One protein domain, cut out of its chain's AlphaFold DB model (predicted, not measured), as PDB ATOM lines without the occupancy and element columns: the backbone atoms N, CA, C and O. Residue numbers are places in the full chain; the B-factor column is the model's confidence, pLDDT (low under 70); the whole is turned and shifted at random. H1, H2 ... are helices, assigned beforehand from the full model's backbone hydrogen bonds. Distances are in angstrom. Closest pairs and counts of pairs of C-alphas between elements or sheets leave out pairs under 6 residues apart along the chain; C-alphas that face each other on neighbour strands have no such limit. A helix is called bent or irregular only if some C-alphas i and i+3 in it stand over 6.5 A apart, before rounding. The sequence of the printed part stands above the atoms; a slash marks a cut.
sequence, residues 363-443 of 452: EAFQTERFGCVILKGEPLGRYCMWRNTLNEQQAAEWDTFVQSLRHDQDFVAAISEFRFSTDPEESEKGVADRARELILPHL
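What this domain is: This is residues 363 to 443 of the 452 residues of an uncharacterized protein of Maioricimonas rarisocia (UniProt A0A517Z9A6). Helix H5 has H2 along one side and H4 along another, both running opposite ways to it; H3 lies across from H5, while the short H1 sits at one end of the group. At the end away from H1, residues 424 to 429 of the long H4 to H5 link stick out. The 81 printed residues, with five helices in the order H1 to H5 and no named strand, are all helix in class. The whole is compact, with a radius of gyration of the C-alphas of 12.4 A and spans of 35 by 25 by 22 A.

Where its parts are: Find C-alpha 431 at (234.195, 145.855, 122.419); from there H5 runs 19.6 A to C-alpha 443 at (215.056, 149.424, 120.534). It is irregular: C-alphas 438 and 441 are 7.0 A apart. H3, residues 392 to 404, spans 18.3 A, and H2, residues 377 to 387, 15.6 A. H4 is residues 411 to 417, 9.8 A; H1 is residues 363 to 370, 10.1 A, beginning at (216.366, 164.103, 122.291).

How they stand to each other: Look at Tyr 383 and Leu 438, the closest C-alphas of H2 and H5, 6.1 A apart: these helices touch at a shallow tilt of 23 degrees, opposite ways, H5 with residues 434 to 439 alone. H4 and H5 form a helical hairpin and touch, closest at C-alphas 416 and 436, 6.5 A. H3 is close but not clearly touching to H2, at C-alphas 387 and 395, 6.6 A, and apart from H5. H1 is close but not clearly touching to H3, at C-alphas 369 and 403, 7.3 A, and about perpendicular at 75 degrees. Each O i to N i+4 pair is within hydrogen-bond range in H1, H2, H3 and H4; in H5, 5 of 9 are.

The domain as a whole: The farthest C-alphas, Ala 364 and Glu 426, are 37.5 A apart. The printed part has no cut; the H4 to H5 link, residues 418 to 430, is long. Confidence is under 70 at residues 425 to 429.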
ATOM      1  N   GLU A 363     217.676 164.509 122.811       97.44
ATOM      2  CA  GLU A 363     216.366 164.103 122.291       97.44
ATOM      3  C   GLU A 363     216.240 164.343 120.787       97.44
ATOM      4  O   GLU A 363     215.664 163.518 120.076       97.44
ATOM      5  N   ALA A 364     216.812 165.445 120.295       97.31
ATOM      6  CA  ALA A 364     216.793 165.786 118.882       97.31
ATOM      7  C   ALA A 364     217.581 164.754 118.069       97.31
ATOM      8  O   ALA A 364     217.050 164.206 117.101       97.31
ATOM      9  N   PHE A 365     218.810 164.435 118.490       96.69
ATOM     10  CA  PHE A 365     219.635 163.446 117.803       96.69
ATOM     11  C   PHE A 365     219.013 162.048 117.860       96.69
ATOM     12  O   PHE A 365     218.937 161.367 116.835       96.69
ATOM     13  N   GLN A 366     218.549 161.611 119.034       96.31
ATOM     14  CA  GLN A 366     217.945 160.287 119.175       96.31
ATOM     15  C   GLN A 366     216.675 160.161 118.328       96.31
ATOM     16  O   GLN A 366     216.544 159.192 117.589       96.31
ATOM     17  N   THR A 367     215.795 161.163 118.340       94.88
ATOM     18  CA  THR A 367     214.564 161.141 117.534       94.88
ATOM     19  C   THR A 367     214.865 161.172 116.034       94.88
ATOM     20  O   THR A 367     214.240 160.442 115.270       94.88
ATOM     21  N   GLU A 368     215.856 161.952 115.590       93.56
ATOM     22  CA  GLU A 368     216.263 161.990 114.178       93.56
ATOM     23  C   GLU A 368     216.776 160.623 113.689       93.56
ATOM     24  O   GLU A 368     216.486 160.210 112.560       93.56
ATOM     25  N   ARG A 369     217.551 159.923 114.527       92.56
ATOM     26  CA  ARG A 369     218.200 158.653 114.164       92.56
ATOM     27  C   ARG A 369     217.308 157.442 114.381       92.56
ATOM     28  O   ARG A 369     217.287 156.584 113.507       92.56
ATOM     29  N   PHE A 370     216.588 157.387 115.499       90.88
ATOM     30  CA  PHE A 370     215.826 156.223 115.968       90.88
ATOM     31  C   PHE A 370     214.306 156.376 115.852       90.88
ATOM     32  O   PHE A 370     213.585 155.410 116.066       90.88
ATOM     33  N   GLY A 371     213.802 157.570 115.530       91.88
ATOM     34  CA  GLY A 371     212.369 157.882 115.528       91.88
ATOM     35  C   GLY A 371     211.803 158.226 116.912       91.88
ATOM     36  O   GLY A 371     210.725 158.807 117.001       91.88
ATOM     37  N   CYS A 372     212.535 157.932 117.989       92.81
ATOM     38  CA  CYS A 372     212.174 158.263 119.365       92.81
ATOM     39  C   CYS A 372     213.419 158.348 120.270       92.81
ATOM     40  O   CYS A 372     214.547 158.090 119.845       92.81
ATOM     41  N   VAL A 373     213.217 158.705 121.541       95.56
ATOM     42  CA  VAL A 373     214.267 158.665 122.569       95.56
ATOM     43  C   VAL A 373     214.365 157.253 123.145       95.56
ATOM     44  O   VAL A 373     213.506 156.830 123.920       95.56
ATOM     45  N   ILE A 374     215.437 156.545 122.793       95.38
ATOM     46  CA  ILE A 374     215.669 155.143 123.168       95.38
ATOM     47  C   ILE A 374     216.457 155.006 124.481       95.38
ATOM     48  O   ILE A 374     216.250 154.060 125.234       95.38
ATOM     49  N   LEU A 375     217.328 155.965 124.810       97.06
ATOM     50  CA  LEU A 375     218.146 155.947 126.023       97.06
ATOM     51  C   LEU A 375     217.881 157.182 126.884       97.06
ATOM     52  O   LEU A 375     218.082 158.316 126.451       97.06
ATOM     53  N   LYS A 376     217.498 156.938 128.139       97.12
ATOM     54  CA  LYS A 376     217.240 157.927 129.196       97.12
ATOM     55  C   LYS A 376     217.615 157.333 130.556       97.12
ATOM     56  O   LYS A 376     217.687 156.113 130.676       97.12
ATOM     57  N   GLY A 377     217.867 158.173 131.560       96.94
ATOM     58  CA  GLY A 377     218.247 157.730 132.909       96.94
ATOM     59  C   GLY A 377     219.469 156.793 132.938       96.94
ATOM     60  O   GLY A 377     220.422 156.950 132.178       96.94
ATOM     61  N   GLU A 378     219.441 155.779 133.806       97.38
ATOM     62  CA  GLU A 378     220.569 154.853 134.001       97.38
ATOM     63  C   GLU A 378     221.073 154.170 132.706       97.38
ATOM     64  O   GLU A 378     222.294 154.124 132.520       97.38
ATOM     65  N   PRO A 379     220.215 153.691 131.777       97.62
ATOM     66  CA  PRO A 379     220.656 153.207 130.465       97.62
ATOM     67  C   PRO A 379     221.543 154.186 129.687       97.62
ATOM     68  O   PRO A 379     222.621 153.805 129.222       97.62
ATOM     69  N   LEU A 380     221.138 155.459 129.598       98.12
ATOM     70  CA  LEU A 380     221.944 156.495 128.945       98.12
ATOM     71  C   LEU A 380     223.240 156.748 129.718       98.12
ATOM     72  O   LEU A 380     224.308 156.827 129.113       98.12
ATOM     73  N   GLY A 381     223.160 156.806 131.050       97.44
ATOM     74  CA  GLY A 381     224.321 156.911 131.934       97.44
ATOM     75  C   GLY A 381     225.390 155.862 131.625       97.44
ATOM     76  O   GLY A 381     226.549 156.189 131.357       97.44
ATOM     77  N   ARG A 382     224.982 154.590 131.583       97.12
ATOM     78  CA  ARG A 382     225.862 153.451 131.289       97.12
ATOM     79  C   ARG A 382     226.428 153.494 129.872       97.12
ATOM     80  O   ARG A 382     227.605 153.174 129.695       97.12
ATOM     81  N   TYR A 383     225.624 153.891 128.885       97.81
ATOM     82  CA  TYR A 383     226.080 154.072 127.507       97.81
ATOM     83  C   TYR A 383     227.155 155.159 127.397       97.81
ATOM     84  O   TYR A 383     228.225 154.902 126.847       97.81
ATOM     85  N   CYS A 384     226.917 156.339 127.972       97.94
ATOM     86  CA  CYS A 384     227.879 157.439 127.965       97.94
ATOM     87  C   CYS A 384     229.196 157.044 128.643       97.94
ATOM     88  O   CYS A 384     230.264 157.324 128.098       97.94
ATOM     89  N   MET A 385     229.139 156.347 129.785       95.38
ATOM     90  CA  MET A 385     230.337 155.831 130.455       95.38
ATOM     91  C   MET A 385     231.113 154.860 129.558       95.38
ATOM     92  O   MET A 385     232.308 155.057 129.362       95.38
ATOM     93  N   TRP A 386     230.447 153.854 128.975       96.44
ATOM     94  CA  TRP A 386     231.086 152.896 128.062       96.44
ATOM     95  C   TRP A 386     231.699 153.583 126.836       96.44
ATOM     96  O   TRP A 386     232.858 153.330 126.514       96.44
ATOM     97  N   ARG A 387     230.978 154.504 126.185       96.81
ATOM     98  CA  ARG A 387     231.502 155.251 125.031       96.81
ATOM     99  C   ARG A 387     232.798 155.977 125.391       96.81
ATOM    100  O   ARG A 387     233.703 156.052 124.570       96.81
ATOM    101  N   ASN A 388     232.905 156.493 126.616       94.38
ATOM    102  CA  ASN A 388     234.092 157.200 127.098       94.38
ATOM    103  C   ASN A 388     235.217 156.275 127.605       94.38
ATOM    104  O   ASN A 388     236.275 156.777 127.974       94.38
ATOM    105  N   THR A 389     235.047 154.946 127.588       94.06
ATOM    106  CA  THR A 389     236.171 154.001 127.749       94.06
ATOM    107  C   THR A 389     236.821 153.617 126.420       94.06
ATOM    108  O   THR A 389     237.844 152.934 126.424       94.06
ATOM    109  N   LEU A 390     236.214 153.984 125.286       94.31
ATOM    110  CA  LEU A 390     236.772 153.733 123.958       94.31
ATOM    111  C   LEU A 390     238.000 154.617 123.727       94.31
ATOM    112  O   LEU A 390     238.042 155.770 124.159       94.31
ATOM    113  N   ASN A 391     238.993 154.092 123.008       93.88
ATOM    114  CA  ASN A 391     240.078 154.936 122.509       93.88
ATOM    115  C   ASN A 391     239.579 155.855 121.375       93.88
ATOM    116  O   ASN A 391     238.471 155.688 120.868       93.88
ATOM    117  N   GLU A 392     240.400 156.821 120.959       95.12
ATOM    118  CA  GLU A 392     240.015 157.833 119.964       95.12
ATOM    119  C   GLU A 392     239.529 157.226 118.636       95.12
ATOM    120  O   GLU A 392     238.510 157.657 118.097       95.12
ATOM    121  N   GLN A 393     240.208 156.184 118.143       95.56
ATOM    122  CA  GLN A 393     239.831 155.499 116.907       95.56
ATOM    123  C   GLN A 393     238.471 154.804 117.045       95.56
ATOM    124  O   GLN A 393     237.579 155.013 116.225       95.56
ATOM    125  N   GLN A 394     238.295 154.002 118.096       95.12
ATOM    126  CA  GLN A 394     237.047 153.288 118.358       95.12
ATOM    127  C   GLN A 394     235.886 154.265 118.573       95.12
ATOM    128  O   GLN A 394     234.815 154.084 118.004       95.12
ATOM    129  N   ALA A 395     236.093 155.335 119.339       95.56
ATOM    130  CA  ALA A 395     235.071 156.354 119.546       95.56
ATOM    131  C   ALA A 395     234.634 156.994 118.218       95.56
ATOM    132  O   ALA A 395     233.436 157.140 117.983       95.56
ATOM    133  N   ALA A 396     235.578 157.316 117.326       96.38
ATOM    134  CA  ALA A 396     235.273 157.879 116.014       96.38
ATOM    135  C   ALA A 396     234.521 156.893 115.100       96.38
ATOM    136  O   ALA A 396     233.556 157.288 114.439       96.38
ATOM    137  N   GLU A 397     234.925 155.618 115.072       96.94
ATOM    138  CA  GLU A 397     234.234 154.557 114.324       96.94
ATOM    139  C   GLU A 397     232.794 154.382 114.813       96.94
ATOM    140  O   GLU A 397     231.857 154.380 114.011       96.94
ATOM    141  N   TRP A 398     232.611 154.303 116.131       96.44
ATOM    142  CA  TRP A 398     231.299 154.158 116.749       96.44
ATOM    143  C   TRP A 398     230.401 155.369 116.495       96.44
ATOM    144  O   TRP A 398     229.260 155.212 116.063       96.44
ATOM    145  N   ASP A 399     230.910 156.582 116.711       95.81
ATOM    146  CA  ASP A 399     230.138 157.808 116.507       95.81
ATOM    147  C   ASP A 399     229.730 157.961 115.031       95.81
ATOM    148  O   ASP A 399     228.599 158.361 114.745       95.81
ATOM    149  N   THR A 400     230.611 157.588 114.095       96.81
ATOM    150  CA  THR A 400     230.306 157.571 112.653       96.81
ATOM    151  C   THR A 400     229.209 156.561 112.333       96.81
ATOM    152  O   THR A 400     228.271 156.879 111.599       96.81
ATOM    153  N   PHE A 401     229.294 155.355 112.899       96.00
ATOM    154  CA  PHE A 401     228.277 154.325 112.726       96.00
ATOM    155  C   PHE A 401     226.916 154.780 113.260       96.00
ATOM    156  O   PHE A 401     225.946 154.793 112.502       96.00
ATOM    157  N   VAL A 402     226.847 155.245 114.510       93.94
ATOM    158  CA  VAL A 402     225.606 155.740 115.128       93.94
ATOM    159  C   VAL A 402     225.017 156.911 114.337       93.94
ATOM    160  O   VAL A 402     223.805 156.987 114.155       93.94
ATOM    161  N   GLN A 403     225.856 157.807 113.814       94.69
ATOM    162  CA  GLN A 403     225.408 158.913 112.968       94.69
ATOM    163  C   GLN A 403     224.852 158.450 111.610       94.69
ATOM    164  O   GLN A 403     224.032 159.156 111.021       94.69
ATOM    165  N   SER A 404     225.289 157.294 111.106       93.50
ATOM    166  CA  SER A 404     224.825 156.738 109.830       93.50
ATOM    167  C   SER A 404     223.470 156.029 109.915       93.50
ATOM    168  O   SER A 404     222.828 155.854 108.876       93.50
ATOM    169  N   LEU A 405     223.031 155.660 111.127       91.56
ATOM    170  CA  LEU A 405     221.748 154.998 111.361       91.56
ATOM    171  C   LEU A 405     220.579 155.910 110.973       91.56
ATOM    172  O   LEU A 405     220.592 157.121 111.224       91.56
ATOM    173  N   ARG A 406     219.555 155.319 110.359       86.75
ATOM    174  CA  ARG A 406     218.327 156.011 109.944       86.75
ATOM    175  C   ARG A 406     217.094 155.253 110.416       86.75
ATOM    176  O   ARG A 406     217.101 154.030 110.414       86.75
ATOM    177  N   HIS A 407     216.024 155.984 110.725       80.94
ATOM    178  CA  HIS A 407     214.760 155.428 111.227       80.94
ATOM    179  C   HIS A 407     214.005 154.494 110.286       80.94
ATOM    180  O   HIS A 407     213.081 153.820 110.725       80.94
ATOM    181  N   ASP A 408     214.399 154.416 109.021       77.12
ATOM    182  CA  ASP A 408     213.855 153.489 108.034       77.12
ATOM    183  C   ASP A 408     214.685 152.197 107.876       77.12
ATOM    184  O   ASP A 408     214.367 151.366 107.025       77.12
ATOM    185  N   GLN A 409     215.743 152.010 108.676       81.50
ATOM    186  CA  GLN A 409     216.624 150.841 108.630       81.50
ATOM    187  C   GLN A 409     216.306 149.822 109.730       81.50
ATOM    188  O   GLN A 409     215.818 150.163 110.804       81.50
ATOM    189  N   ASP A 410     216.656 148.558 109.485       86.94
ATOM    190  CA  ASP A 410     216.665 147.525 110.524       86.94
ATOM    191  C   ASP A 410     217.830 147.781 111.500       86.94
ATOM    192  O   ASP A 410     218.968 147.344 111.293       86.94
ATOM    193  N   PHE A 411     217.548 148.552 112.553       86.38
ATOM    194  CA  PHE A 411     218.529 148.922 113.574       86.38
ATOM    195  C   PHE A 411     219.125 147.723 114.289       86.38
ATOM    196  O   PHE A 411     220.313 147.727 114.617       86.38
ATOM    197  N   VAL A 412     218.291 146.717 114.555       87.00
ATOM    198  CA  VAL A 412     218.690 145.534 115.308       87.00
ATOM    199  C   VAL A 412     219.740 144.778 114.510       87.00
ATOM    200  O   VAL A 412     220.799 144.460 115.059       87.00
ATOM    201  N   ALA A 413     219.509 144.575 113.210       90.00
ATOM    202  CA  ALA A 413     220.494 143.975 112.316       90.00
ATOM    203  C   ALA A 413     221.774 144.823 112.230       90.00
ATOM    204  O   ALA A 413     222.864 144.315 112.497       90.00
ATOM    205  N   ALA A 414     221.656 146.128 111.961       91.56
ATOM    206  CA  ALA A 414     222.813 147.010 111.789       91.56
ATOM    207  C   ALA A 414     223.725 147.057 113.033       91.56
ATOM    208  O   ALA A 414     224.948 146.944 112.922       91.56
ATOM    209  N   ILE A 415     223.151 147.190 114.234       90.75
ATOM    210  CA  ILE A 415     223.906 147.243 115.500       90.75
ATOM    211  C   ILE A 415     224.491 145.869 115.857       90.75
ATOM    212  O   ILE A 415     225.602 145.780 116.392       90.75
ATOM    213  N   SER A 416     223.786 144.784 115.531       89.12
ATOM    214  CA  SER A 416     224.288 143.420 115.738       89.12
ATOM    215  C   SER A 416     225.479 143.094 114.832       89.12
ATOM    216  O   SER A 416     226.408 142.390 115.244       89.12
ATOM    217  N   GLU A 417     225.495 143.633 113.613       91.25
ATOM    218  CA  GLU A 417     226.553 143.413 112.623       91.25
ATOM    219  C   GLU A 417     227.765 144.334 112.806       91.25
ATOM    220  O   GLU A 417     228.874 143.932 112.452       91.25
ATOM    221  N   PHE A 418     227.615 145.514 113.424       92.12
ATOM    222  CA  PHE A 418     228.731 146.445 113.640       92.12
ATOM    223  C   PHE A 418     229.932 145.775 114.329       92.12
ATOM    224  O   PHE A 418     229.764 145.030 115.299       92.12
ATOM    225  N   ARG A 419     231.147 146.057 113.853       91.56
ATOM    226  CA  ARG A 419     232.426 145.633 114.444       91.56
ATOM    227  C   ARG A 419     233.408 146.796 114.392       91.56
ATOM    228  O   ARG A 419     233.422 147.532 113.404       91.56
ATOM    229  N   PHE A 420     234.239 146.933 115.420       92.62
ATOM    230  CA  PHE A 420     235.366 147.860 115.363       92.62
ATOM    231  C   PHE A 420     236.444 147.311 114.437       92.62
ATOM    232  O   PHE A 420     236.672 146.102 114.389       92.62
ATOM    233  N   SER A 421     237.193 148.185 113.768       91.50
ATOM    234  CA  SER A 421     238.314 147.755 112.921       91.50
ATOM    235  C   SER A 421     239.457 147.116 113.727       91.50
ATOM    236  O   SER A 421     240.389 146.558 113.153       91.50
ATOM    237  N   THR A 422     239.428 147.286 115.050       86.69
ATOM    238  CA  THR A 422     240.398 146.756 116.016       86.69
ATOM    239  C   THR A 422     239.903 145.491 116.718       86.69
ATOM    240  O   THR A 422     240.651 144.921 117.513       86.69
ATOM    241  N   ASP A 423     238.670 145.046 116.445       82.75
ATOM    242  CA  ASP A 423     238.155 143.801 117.011       82.75
ATOM    243  C   ASP A 423     238.933 142.599 116.425       82.75
ATOM    244  O   ASP A 423     239.186 142.558 115.217       82.75
ATOM    245  N   PRO A 424     239.326 141.602 117.244       75.06
ATOM    246  CA  PRO A 424     239.988 140.400 116.744       75.06
ATOM    247  C   PRO A 424     239.035 139.581 115.865       75.06
ATOM    248  O   PRO A 424     237.894 139.349 116.264       75.06
ATOM    249  N   GLU A 425     239.518 139.064 114.730       68.50
ATOM    250  CA  GLU A 425     238.702 138.271 113.789       68.50
ATOM    251  C   GLU A 425     238.080 137.005 114.419       68.50
ATOM    252  O   GLU A 425     237.016 136.570 113.988       68.50
ATOM    253  N   GLU A 426     238.703 136.434 115.461       62.25
ATOM    254  CA  GLU A 426     238.300 135.158 116.087       62.25
ATOM    255  C   GLU A 426     237.797 135.289 117.543       62.25
ATOM    256  O   GLU A 426     237.689 134.298 118.265       62.25
ATOM    257  N   SER A 427     237.500 136.501 118.023       55.69
ATOM    258  CA  SER A 427     237.067 136.720 119.413       55.69
ATOM    259  C   SER A 427     235.549 136.583 119.594       55.69
ATOM    260  O   SER A 427     234.784 137.323 118.984       55.69
ATOM    261  N   GLU A 428     235.114 135.723 120.526       60.28
ATOM    262  CA  GLU A 428     233.698 135.574 120.920       60.28
ATOM    263  C   GLU A 428     233.112 136.799 121.653       60.28
ATOM    264  O   GLU A 428     231.891 136.895 121.759       60.28
ATOM    265  N   LYS A 429     233.940 137.720 122.178       66.94
ATOM    266  CA  LYS A 429     233.479 138.939 122.877       66.94
ATOM    267  C   LYS A 429     234.363 140.152 122.574       66.94
ATOM    268  O   LYS A 429     235.398 140.346 123.210       66.94
ATOM    269  N   GLY A 430     233.954 140.957 121.600       73.69
ATOM    270  CA  GLY A 430     234.594 142.219 121.223       73.69
ATOM    271  C   GLY A 430     234.034 143.430 121.975       73.69
ATOM    272  O   GLY A 430     233.033 143.348 122.688       73.69
ATOM    273  N   VAL A 431     234.651 144.599 121.785       82.75
ATOM    274  CA  VAL A 431     234.195 145.855 122.419       82.75
ATOM    275  C   VAL A 431     232.785 146.233 121.938       82.75
ATOM    276  O   VAL A 431     231.996 146.808 122.692       82.75
ATOM    277  N   ALA A 432     232.438 145.844 120.708       86.25
ATOM    278  CA  ALA A 432     231.123 146.048 120.110       86.25
ATOM    279  C   ALA A 432     229.997 145.236 120.786       86.25
ATOM    280  O   ALA A 432     228.848 145.674 120.762       86.25
ATOM    281  N   ASP A 433     230.288 144.103 121.441       87.56
ATOM    282  CA  ASP A 433     229.270 143.335 122.181       87.56
ATOM    283  C   ASP A 433     228.671 144.151 123.322       87.56
ATOM    284  O   ASP A 433     227.459 144.140 123.545       87.56
ATOM    285  N   ARG A 434     229.504 144.948 123.999       89.50
ATOM    286  CA  ARG A 434     229.026 145.813 125.073       89.50
ATOM    287  C   ARG A 434     228.087 146.904 124.559       89.50
ATOM    288  O   ARG A 434     227.133 147.243 125.249       89.50
ATOM    289  N   ALA A 435     228.316 147.415 123.350       88.44
ATOM    290  CA  ALA A 435     227.406 148.363 122.709       88.44
ATOM    291  C   ALA A 435     226.022 147.737 122.476       88.44
ATOM    292  O   ALA A 435     224.999 148.349 122.785       88.44
ATOM    293  N   ARG A 436     225.992 146.486 121.995       91.19
ATOM    294  CA  ARG A 436     224.757 145.722 121.751       91.19
ATOM    295  C   ARG A 436     223.964 145.518 123.034       91.19
ATOM    296  O   ARG A 436     222.775 145.818 123.062       91.19
ATOM    297  N   GLU A 437     224.632 145.089 124.104       92.00
ATOM    298  CA  GLU A 437     224.017 144.915 125.427       92.00
ATOM    299  C   GLU A 437     223.401 146.206 125.983       92.00
ATOM    300  O   GLU A 437     222.449 146.147 126.760       92.00
ATOM    301  N   LEU A 438     223.961 147.367 125.628       93.06
ATOM    302  CA  LEU A 438     223.517 148.667 126.133       93.06
ATOM    303  C   LEU A 438     222.400 149.299 125.295       93.06
ATOM    304  O   LEU A 438     221.668 150.121 125.835       93.06
ATOM    305  N   ILE A 439     222.267 148.948 124.010       91.88
ATOM    306  CA  ILE A 439     221.315 149.603 123.095       91.88
ATOM    307  C   ILE A 439     220.160 148.693 122.689       91.88
ATOM    308  O   ILE A 439     219.011 149.127 122.753       91.88
ATOM    309  N   LEU A 440     220.430 147.448 122.282       91.94
ATOM    310  CA  LEU A 440     219.405 146.571 121.696       91.94
ATOM    311  C   LEU A 440     218.166 146.382 122.591       91.94
ATOM    312  O   LEU A 440     217.060 146.504 122.064       91.94
ATOM    313  N   PRO A 441     218.286 146.204 123.926       93.19
ATOM    314  CA  PRO A 441     217.113 146.059 124.797       93.19
ATOM    315  C   PRO A 441     216.155 147.262 124.790       93.19
ATOM    316  O   PRO A 441     215.016 147.157 125.244       93.19
ATOM    317  N   HIS A 442     216.618 148.418 124.315       90.69
ATOM    318  CA  HIS A 442     215.861 149.664 124.299       90.69
ATOM    319  C   HIS A 442     215.274 150.008 122.925       90.69
ATOM    320  O   HIS A 442     214.479 150.939 122.833       90.69
ATOM    321  N   LEU A 443     215.612 149.249 121.878       85.06
ATOM    322  CA  LEU A 443     215.056 149.424 120.534       85.06
ATOM    323  C   LEU A 443     213.728 148.678 120.352       85.06
ATOM    324  O   LEU A 443     212.795 149.233 119.779       85.06
TER     325      LEU A 443